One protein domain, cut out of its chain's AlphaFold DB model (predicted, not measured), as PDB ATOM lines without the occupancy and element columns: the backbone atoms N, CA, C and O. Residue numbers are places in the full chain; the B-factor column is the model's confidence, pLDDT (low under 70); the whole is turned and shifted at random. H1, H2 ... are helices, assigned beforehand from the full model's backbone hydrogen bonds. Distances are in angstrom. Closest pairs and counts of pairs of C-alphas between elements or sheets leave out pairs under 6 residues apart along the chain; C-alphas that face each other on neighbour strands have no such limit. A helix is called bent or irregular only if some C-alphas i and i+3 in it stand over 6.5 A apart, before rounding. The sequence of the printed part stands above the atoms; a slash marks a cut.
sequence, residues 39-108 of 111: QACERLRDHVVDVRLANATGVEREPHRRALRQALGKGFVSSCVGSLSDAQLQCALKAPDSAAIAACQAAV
ATOM      1  N   GLN A  39       1.415  21.465 -69.764       94.81
ATOM      2  CA  GLN A  39       1.597  22.203 -71.016       94.81
ATOM      3  C   GLN A  39       2.158  21.313 -72.134       94.81
ATOM      4  O   GLN A  39       1.799  21.462 -73.304       94.81
ATOM      5  N   ALA A  40       3.036  20.371 -71.797       94.75
ATOM      6  CA  ALA A  40       3.583  19.446 -72.773       94.75
ATOM      7  C   ALA A  40       2.514  18.456 -73.272       94.75
ATOM      8  O   ALA A  40       2.413  18.201 -74.474       94.75
ATOM      9  N   CYS A  41       1.638  18.005 -72.376       96.00
ATOM     10  CA  CYS A  41       0.472  17.196 -72.719       96.00
ATOM     11  C   CYS A  41      -0.596  17.958 -73.519       96.00
ATOM     12  O   CYS A  41      -1.248  17.376 -74.389       96.00
ATOM     13  N   GLU A  42      -0.760  19.262 -73.299       96.94
ATOM     14  CA  GLU A  42      -1.609  20.103 -74.149       96.94
ATOM     15  C   GLU A  42      -1.074  20.193 -75.580       96.94
ATOM     16  O   GLU A  42      -1.851  20.068 -76.530       96.94
ATOM     17  N   ARG A  43       0.249  20.333 -75.746       96.69
ATOM     18  CA  ARG A  43       0.882  20.273 -77.074       96.69
ATOM     19  C   ARG A  43       0.651  18.921 -77.740       96.69
ATOM     20  O   ARG A  43       0.324  18.885 -78.922       96.69
ATOM     21  N   LEU A  44       0.764  17.823 -76.989       95.81
ATOM     22  CA  LEU A  44       0.486  16.489 -77.525       95.81
ATOM     23  C   LEU A  44      -0.975  16.346 -77.962       95.81
ATOM     24  O   LEU A  44      -1.237  15.811 -79.037       95.81
ATOM     25  N   ARG A  45      -1.927  16.853 -77.171       96.19
ATOM     26  CA  ARG A  45      -3.351  16.857 -77.540       96.19
ATOM     27  C   ARG A  45      -3.555  17.543 -78.884       96.19
ATOM     28  O   ARG A  45      -4.239  17.010 -79.752       96.19
ATOM     29  N   ASP A  46      -2.969  18.723 -79.044       97.06
ATOM     30  CA  ASP A  46      -3.119  19.516 -80.258       97.06
ATOM     31  C   ASP A  46      -2.468  18.815 -81.461       97.06
ATOM     32  O   ASP A  46      -3.093  18.725 -82.518       97.06
ATOM     33  N   HIS A  47      -1.292  18.209 -81.271       96.31
ATOM     34  CA  HIS A  47      -0.617  17.394 -82.288       96.31
ATOM     35  C   HIS A  47      -1.458  16.195 -82.741       96.31
ATOM     36  O   HIS A  47      -1.635  15.971 -83.937       96.31
ATOM     37  N   VAL A  48      -2.048  15.453 -81.797       94.88
ATOM     38  CA  VAL A  48      -2.947  14.326 -82.103       94.88
ATOM     39  C   VAL A  48      -4.124  14.795 -82.958       94.88
ATOM     40  O   VAL A  48      -4.486  14.128 -83.930       94.88
ATOM     41  N   VAL A  49      -4.725  15.939 -82.624       95.88
ATOM     42  CA  VAL A  49      -5.830  16.502 -83.408       95.88
ATOM     43  C   VAL A  49      -5.370  16.870 -84.815       95.88
ATOM     44  O   VAL A  49      -6.049  16.531 -85.787       95.88
ATOM     45  N   ASP A  50      -4.216  17.515 -84.939       95.12
ATOM     46  CA  ASP A  50      -3.685  17.946 -86.230       95.12
ATOM     47  C   ASP A  50      -3.368  16.747 -87.134       95.12
ATOM     48  O   ASP A  50      -3.774  16.732 -88.296       95.12
ATOM     49  N   VAL A  51      -2.766  15.688 -86.587       94.50
ATOM     50  CA  VAL A  51      -2.521  14.421 -87.294       94.50
ATOM     51  C   VAL A  51      -3.821  13.773 -87.787       94.50
ATOM     52  O   VAL A  51      -3.885  13.250 -88.906       94.50
ATOM     53  N   ARG A  52      -4.886  13.804 -86.977       92.06
ATOM     54  CA  ARG A  52      -6.198  13.260 -87.369       92.06
ATOM     55  C   ARG A  52      -6.823  14.068 -88.504       92.06
ATOM     56  O   ARG A  52      -7.378  13.483 -89.430       92.06
ATOM     57  N   LEU A  53      -6.703  15.393 -88.460       94.06
ATOM     58  CA  LEU A  53      -7.247  16.286 -89.485       94.06
ATOM     59  C   LEU A  53      -6.398  16.355 -90.756       94.06
ATOM     60  O   LEU A  53      -6.928  16.679 -91.820       94.06
ATOM     61  N   ALA A  54      -5.105  16.043 -90.676       91.75
ATOM     62  CA  ALA A  54      -4.231  15.954 -91.840       91.75
ATOM     63  C   ALA A  54      -4.734  14.900 -92.840       91.75
ATOM     64  O   ALA A  54      -4.682  15.132 -94.045       91.75
ATOM     65  N   ASN A  55      -5.290  13.796 -92.331       83.31
ATOM     66  CA  ASN A  55      -5.798  12.675 -93.123       83.31
ATOM     67  C   ASN A  55      -7.301  12.768 -93.451       83.31
ATOM     68  O   ASN A  55      -7.836  11.889 -94.123       83.31
ATOM     69  N   ALA A  56      -8.004  13.801 -92.974       87.69
ATOM     70  CA  ALA A  56      -9.440  13.946 -93.189       87.69
ATOM     71  C   ALA A  56      -9.743  14.691 -94.502       87.69
ATOM     72  O   ALA A  56      -9.242  15.791 -94.739       87.69
ATOM     73  N   THR A  57     -10.606  14.116 -95.342       88.69
ATOM     74  CA  THR A  57     -11.072  14.719 -96.602       88.69
ATOM     75  C   THR A  57     -12.515  15.202 -96.480       88.69
ATOM     76  O   THR A  57     -13.340  14.515 -95.885       88.69
ATOM     77  N   GLY A  58     -12.844  16.350 -97.084       89.38
ATOM     78  CA  GLY A  58     -14.225  16.856 -97.144       89.38
ATOM     79  C   GLY A  58     -14.755  17.467 -95.841       89.38
ATOM     80  O   GLY A  58     -15.966  17.568 -95.672       89.38
ATOM     81  N   VAL A  59     -13.870  17.869 -94.922       89.06
ATOM     82  CA  VAL A  59     -14.240  18.476 -93.636       89.06
ATOM     83  C   VAL A  59     -13.655  19.875 -93.466       89.06
ATOM     84  O   VAL A  59     -12.507  20.143 -93.820       89.06
ATOM     85  N   GLU A  60     -14.434  20.757 -92.841       89.62
ATOM     86  CA  GLU A  60     -13.980  22.075 -92.393       89.62
ATOM     87  C   GLU A  60     -13.009  21.916 -91.215       89.62
ATOM     88  O   GLU A  60     -13.413  21.559 -90.102       89.62
ATOM     89  N   ARG A  61     -11.718  22.171 -91.450       90.56
ATOM     90  CA  ARG A  61     -10.640  21.844 -90.500       90.56
ATOM     91  C   ARG A  61     -10.798  22.507 -89.138       90.56
ATOM     92  O   ARG A  61     -10.656  21.850 -88.116       90.56
ATOM     93  N   GLU A  62     -11.092  23.797 -89.115       92.69
ATOM     94  CA  GLU A  62     -11.030  24.602 -87.895       92.69
ATOM     95  C   GLU A  62     -12.196  24.308 -86.916       92.69
ATOM     96  O   GLU A  62     -11.943  24.072 -85.732       92.69
ATOM     97  N   PRO A  63     -13.462  24.176 -87.367       94.44
ATOM     98  CA  PRO A  63     -14.539  23.639 -86.532       94.44
ATOM     99  C   PRO A  63     -14.260  22.229 -85.995       94.44
ATOM    100  O   PRO A  63     -14.473  21.976 -84.807       94.44
ATOM    101  N   HIS A  64     -13.738  21.326 -86.835       94.50
ATOM    102  CA  HIS A  64     -13.418  19.961 -86.407       94.50
ATOM    103  C   HIS A  64     -12.263  19.936 -85.405       94.50
ATOM    104  O   HIS A  64     -12.305  19.179 -84.437       94.50
ATOM    105  N   ARG A  65     -11.264  20.809 -85.574       95.19
ATOM    106  CA  ARG A  65     -10.150  20.963 -84.634       95.19
ATOM    107  C   ARG A  65     -10.644  21.327 -83.247       95.19
ATOM    108  O   ARG A  65     -10.271  20.673 -82.276       95.19
ATOM    109  N   ARG A  66     -11.518  22.330 -83.146       95.81
ATOM    110  CA  ARG A  66     -12.103  22.729 -81.857       95.81
ATOM    111  C   ARG A  66     -12.922  21.605 -81.231       95.81
ATOM    112  O   ARG A  66     -12.735  21.327 -80.049       95.81
ATOM    113  N   ALA A  67     -13.764  20.937 -82.018       95.75
ATOM    114  CA  ALA A  67     -14.576  19.822 -81.536       95.75
ATOM    115  C   ALA A  67     -13.709  18.674 -80.987       95.75
ATOM    116  O   ALA A  67     -13.956  18.187 -79.886       95.75
ATOM    117  N   LEU A  68     -12.646  18.291 -81.703       95.06
ATOM    118  CA  LEU A  68     -11.729  17.232 -81.273       95.06
ATOM    119  C   LEU A  68     -10.916  17.628 -80.032       95.06
ATOM    120  O   LEU A  68     -10.797  16.831 -79.100       95.06
ATOM    121  N   ARG A  69     -10.400  18.865 -79.973       96.19
ATOM    122  CA  ARG A  69      -9.697  19.376 -78.780       96.19
ATOM    123  C   ARG A  69     -10.609  19.359 -77.554       96.19
ATOM    124  O   ARG A  69     -10.174  18.958 -76.476       96.19
ATOM    125  N   GLN A  70     -11.871  19.751 -77.725       95.56
ATOM    126  CA  GLN A  70     -12.867  19.731 -76.658       95.56
ATOM    127  C   GLN A  70     -13.225  18.302 -76.228       95.56
ATOM    128  O   GLN A  70     -13.339  18.053 -75.030       95.56
ATOM    129  N   ALA A  71     -13.350  17.370 -77.178       95.94
ATOM    130  CA  ALA A  71     -13.648  15.966 -76.899       95.94
ATOM    131  C   ALA A  71     -12.531  15.265 -76.106       95.94
ATOM    132  O   ALA A  71     -12.824  14.508 -75.185       95.94
ATOM    133  N   LEU A  72     -11.257  15.536 -76.420       94.50
ATOM    134  CA  LEU A  72     -10.115  15.035 -75.637       94.50
ATOM    135  C   LEU A  72     -10.065  15.682 -74.243       94.50
ATOM    136  O   LEU A  72      -9.817  15.017 -73.234       94.50
ATOM    137  N   GLY A  73     -10.333  16.989 -74.190       92.75
ATOM    138  CA  GLY A  73     -10.554  17.724 -72.952       92.75
ATOM    139  C   GLY A  73      -9.389  17.649 -71.962       92.75
ATOM    140  O   GLY A  73      -8.224  17.489 -72.331       92.75
ATOM    141  N   LYS A  74      -9.719  17.811 -70.677       93.06
ATOM    142  CA  LYS A  74      -8.751  17.770 -69.567       93.06
ATOM    143  C   LYS A  74      -8.383  16.347 -69.144       93.06
ATOM    144  O   LYS A  74      -7.282  16.136 -68.655       93.06
ATOM    145  N   GLY A  75      -9.275  15.376 -69.359       92.38
ATOM    146  CA  GLY A  75      -9.018  13.969 -69.036       92.38
ATOM    147  C   GLY A  75      -7.827  13.411 -69.814       92.38
ATOM    148  O   GLY A  75      -6.981  12.740 -69.234       92.38
ATOM    149  N   PHE A  76      -7.699  13.784 -71.092       95.06
ATOM    150  CA  PHE A  76      -6.518  13.462 -71.891       95.06
ATOM    151  C   PHE A  76      -5.230  14.030 -71.281       95.06
ATOM    152  O   PHE A  76      -4.252  13.306 -71.138       95.06
ATOM    153  N   VAL A  77      -5.232  15.313 -70.900       95.06
ATOM    154  CA  VAL A  77      -4.049  15.988 -70.337       95.06
ATOM    155  C   VAL A  77      -3.641  15.342 -69.013       95.06
ATOM    156  O   VAL A  77      -2.479  14.996 -68.838       95.06
ATOM    157  N   SER A  78      -4.605  15.097 -68.123       92.69
ATOM    158  CA  SER A  78      -4.358  14.445 -66.834       92.69
ATOM    159  C   SER A  78      -3.842  13.012 -66.993       92.69
ATOM    160  O   SER A  78      -2.895  12.630 -66.310       92.69
ATOM    161  N   SER A  79      -4.405  12.235 -67.926       90.81
ATOM    162  CA  SER A  79      -3.903  10.890 -68.222       90.81
ATOM    163  C   SER A  79      -2.494  10.933 -68.811       90.81
ATOM    164  O   SER A  79      -1.651  10.147 -68.396       90.81
ATOM    165  N   CYS A  80      -2.213  11.875 -69.713       92.88
ATOM    166  CA  CYS A  80      -0.888  12.059 -70.296       92.88
ATOM    167  C   CYS A  80       0.172  12.360 -69.225       92.88
ATOM    168  O   CYS A  80       1.186  11.671 -69.184       92.88
ATOM    169  N   VAL A  81      -0.099  13.300 -68.312       93.12
ATOM    170  CA  VAL A  81       0.817  13.642 -67.207       93.12
ATOM    171  C   VAL A  81       1.057  12.447 -66.284       93.12
ATOM    172  O   VAL A  81       2.178  12.224 -65.848       93.12
ATOM    173  N   GLY A  82       0.013  11.668 -65.989       90.69
ATOM    174  CA  GLY A  82       0.116  10.536 -65.066       90.69
ATOM    175  C   GLY A  82       0.642   9.236 -65.676       90.69
ATOM    176  O   GLY A  82       0.856   8.288 -64.927       90.69
ATOM    177  N   SER A  83       0.795   9.153 -67.004       88.06
ATOM    178  CA  SER A  83       1.062   7.872 -67.686       88.06
ATOM    179  C   SER A  83       2.239   7.894 -68.654       88.06
ATOM    180  O   SER A  83       2.703   6.819 -69.026       88.06
ATOM    181  N   LEU A  84       2.684   9.065 -69.121       89.06
ATOM    182  CA  LEU A  84       3.772   9.161 -70.093       89.06
ATOM    183  C   LEU A  84       5.061   9.643 -69.440       89.06
ATOM    184  O   LEU A  84       5.045  10.590 -68.660       89.06
ATOM    185  N   SER A  85       6.179   9.034 -69.831       90.38
ATOM    186  CA  SER A  85       7.508   9.608 -69.612       90.38
ATOM    187  C   SER A  85       7.820  10.685 -70.656       90.38
ATOM    188  O   SER A  85       7.199  10.727 -71.728       90.38
ATOM    189  N   ASP A  86       8.815  11.540 -70.388       90.00
ATOM    190  CA  ASP A  86       9.236  12.558 -71.362       90.00
ATOM    191  C   ASP A  86       9.667  11.916 -72.691       90.00
ATOM    192  O   ASP A  86       9.228  12.342 -73.757       90.00
ATOM    193  N   ALA A  87      10.407  10.803 -72.660       90.06
ATOM    194  CA  ALA A  87      10.811  10.100 -73.878       90.06
ATOM    195  C   ALA A  87       9.610   9.666 -74.746       90.06
ATOM    196  O   ALA A  87       9.638   9.810 -75.976       90.06
ATOM    197  N   GLN A  88       8.532   9.171 -74.126       91.06
ATOM    198  CA  GLN A  88       7.309   8.779 -74.838       91.06
ATOM    199  C   GLN A  88       6.568   9.991 -75.399       91.06
ATOM    200  O   GLN A  88       6.107   9.958 -76.544       91.06
ATOM    201  N   LEU A  89       6.484  11.071 -74.621       93.75
ATOM    202  CA  LEU A  89       5.913  12.334 -75.063       93.75
ATOM    203  C   LEU A  89       6.673  12.886 -76.282       93.75
ATOM    204  O   LEU A  89       6.051  13.221 -77.291       93.75
ATOM    205  N   GLN A  90       8.005  12.951 -76.221       94.06
ATOM    206  CA  GLN A  90       8.846  13.445 -77.317       94.06
ATOM    207  C   GLN A  90       8.733  12.570 -78.565       94.06
ATOM    208  O   GLN A  90       8.705  13.089 -79.684       94.06
ATOM    209  N   CYS A  91       8.640  11.248 -78.390       95.00
ATOM    210  CA  CYS A  91       8.355  10.329 -79.487       95.00
ATOM    211  C   CYS A  91       7.008  10.670 -80.138       95.00
ATOM    212  O   CYS A  91       6.940  10.893 -81.348       95.00
ATOM    213  N   ALA A  92       5.948  10.784 -79.333       95.06
ATOM    214  CA  ALA A  92       4.598  11.023 -79.829       95.06
ATOM    215  C   ALA A  92       4.448  12.400 -80.502       95.06
ATOM    216  O   ALA A  92       3.744  12.514 -81.502       95.06
ATOM    217  N   LEU A  93       5.148  13.431 -80.018       95.81
ATOM    218  CA  LEU A  93       5.169  14.766 -80.632       95.81
ATOM    219  C   LEU A  93       5.872  14.803 -81.998       95.81
ATOM    220  O   LEU A  93       5.573  15.665 -82.818       95.81
ATOM    221  N   LYS A  94       6.811  13.886 -82.254       96.25
ATOM    222  CA  LYS A  94       7.520  13.775 -83.542       96.25
ATOM    223  C   LYS A  94       6.841  12.815 -84.517       96.25
ATOM    224  O   LYS A  94       7.216  12.767 -85.687       96.25
ATOM    225  N   ALA A  95       5.871  12.037 -84.046       95.81
ATOM    226  CA  ALA A  95       5.202  11.028 -84.845       95.81
ATOM    227  C   ALA A  95       4.356  11.675 -85.963       95.81
ATOM    228  O   ALA A  95       3.541  12.555 -85.673       95.81
ATOM    229  N   PRO A  96       4.516  11.249 -87.231       94.31
ATOM    230  CA  PRO A  96       3.844  11.877 -88.373       94.31
ATOM    231  C   PRO A  96       2.370  11.479 -88.509       94.31
ATOM    232  O   PRO A  96       1.596  12.169 -89.169       94.31
ATOM    233  N   ASP A  97       1.975  10.358 -87.908       93.94
ATOM    234  CA  ASP A  97       0.644   9.789 -88.047       93.94
ATOM    235  C   ASP A  97       0.174   9.089 -86.763       93.94
ATOM    236  O   ASP A  97       0.910   8.923 -85.789       93.94
ATOM    237  N   SER A  98      -1.099   8.685 -86.751       89.94
ATOM    238  CA  SER A  98      -1.723   8.068 -85.573       89.94
ATOM    239  C   SER A  98      -1.127   6.704 -85.214       89.94
ATOM    240  O   SER A  98      -1.177   6.325 -84.045       89.94
ATOM    241  N   ALA A  99      -0.584   5.965 -86.185       92.62
ATOM    242  CA  ALA A  99       0.027   4.664 -85.933       92.62
ATOM    243  C   ALA A  99       1.395   4.835 -85.259       92.62
ATOM    244  O   ALA A  99       1.684   4.153 -84.277       92.62
ATOM    245  N   ALA A 100       2.190   5.805 -85.713       92.94
ATOM    246  CA  ALA A 100       3.455   6.163 -85.083       92.94
ATOM    247  C   ALA A 100       3.261   6.693 -83.648       92.94
ATOM    248  O   ALA A 100       4.024   6.322 -82.757       92.94
ATOM    249  N   ILE A 101       2.202   7.473 -83.386       91.69
ATOM    250  CA  ILE A 101       1.850   7.906 -82.018       91.69
ATOM    251  C   ILE A 101       1.568   6.693 -81.117       91.69
ATOM    252  O   ILE A 101       2.069   6.628 -79.995       91.69
ATOM    253  N   ALA A 102       0.798   5.715 -81.604       90.50
ATOM    254  CA  ALA A 102       0.494   4.504 -80.841       90.50
ATOM    255  C   ALA A 102       1.752   3.654 -80.569       90.50
ATOM    256  O   ALA A 102       1.910   3.103 -79.478       90.50
ATOM    257  N   ALA A 103       2.683   3.591 -81.527       92.38
ATOM    258  CA  ALA A 103       3.942   2.865 -81.373       92.38
ATOM    259  C   ALA A 103       4.831   3.438 -80.251       92.38
ATOM    260  O   ALA A 103       5.479   2.670 -79.539       92.38
ATOM    261  N   CYS A 104       4.810   4.759 -80.035       91.06
ATOM    262  CA  CYS A 104       5.559   5.416 -78.956       91.06
ATOM    263  C   CYS A 104       5.146   4.947 -77.552       91.06
ATOM    264  O   CYS A 104       5.961   4.958 -76.633       91.06
ATOM    265  N   GLN A 105       3.894   4.518 -77.383       81.38
ATOM    266  CA  GLN A 105       3.375   4.008 -76.111       81.38
ATOM    267  C   GLN A 105       3.592   2.491 -75.978       81.38
ATOM    268  O   GLN A 105       3.883   1.993 -74.892       81.38
ATOM    269  N   ALA A 106       3.514   1.753 -77.090       70.25
ATOM    270  CA  ALA A 106       3.657   0.296 -77.113       70.25
ATOM    271  C   ALA A 106       5.080  -0.201 -76.788       70.25
ATOM    272  O   ALA A 106       5.230  -1.297 -76.255       70.25
ATOM    273  N   ALA A 107       6.117   0.596 -77.064       57.00
ATOM    274  CA  ALA A 107       7.518   0.213 -76.847       57.00
ATOM    275  C   ALA A 107       7.912   0.019 -75.364       57.00
ATOM    276  O   ALA A 107       8.969  -0.544 -75.087       57.00
ATOM    277  N   VAL A 108       7.079   0.468 -74.417       50.19
ATOM    278  CA  VAL A 108       7.349   0.378 -72.968       50.19
ATOM    279  C   VAL A 108       6.515  -0.711 -72.283       50.19
ATOM    280  O   VAL A 108       6.973  -1.292 -71.309       50.19
TER     281      VAL A 108
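AT A GLANCE: This is residues 39 to 108 of the 111 residues of an uncharacterized protein of Deltaproteobacteria bacterium (UniProt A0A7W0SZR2). Helix H1 runs through the middle; bent helix H2 wraps along one side of it and across its first turns, and the hairpin of H3 and H4 packs on the other side through H3. The 70 printed residues hold four named helices, H1 to H4 in order, and no named strand: all helix. The whole is compact, radius of gyration of the C-alphas 12.1 A, spanning 36 by 23 by 15 A.

IN THESE COORDINATES: Find C-alpha 39 at (1.597, 22.203, -71.016); H1 runs 22.5 A to residue 54. H2, residues 61 to 83, was assigned as one helix by its hydrogen bonds but is bent, C-alphas 71 and 74 being 9.0 A apart: arm H2a is residues 61 to 71, 15.1 A, and H2b 74 to 83, 14.1 A. H3 is residues 86 to 94, 12.4 A; H4, residues 98 to 106, 12.7 A, ends at (3.657, 0.296, -77.113).

HOW THE PARTS SIT: H1, the hub, touches H2a, C-alphas 49 and 68 closest at 6.3 A, at a steep 47 degrees, opposite ways. Its residues 41 to 45 touch H2b, closest C-alphas 41 and 77, 5.3 A. Its residues 40 to 47 touch H3, closest C-alphas 44 and 93, 5.9 A, at a shallow tilt of 29 degrees. H1 and H4 only just touch, with 3 pairs of C-alphas within 8 A, closest 51 and 98, 6.6 A. The packing is part aligned, part crossed, shallow and steep tilts together. H3 and H4 form a helical hairpin, closest C-alphas 92 and 101, 4.7 A. H2a is apart from H3. Every O i to N i+4 pair is within hydrogen-bond range in H1, H2a, H2b and H3; in H4, 4 of 5.

THE WHOLE: The C-alphas of Gly 58 and Val 108 are farthest apart, 36.4 A. The printed part has no cut and no long link; pLDDT is under 70 at residues 107 to 108.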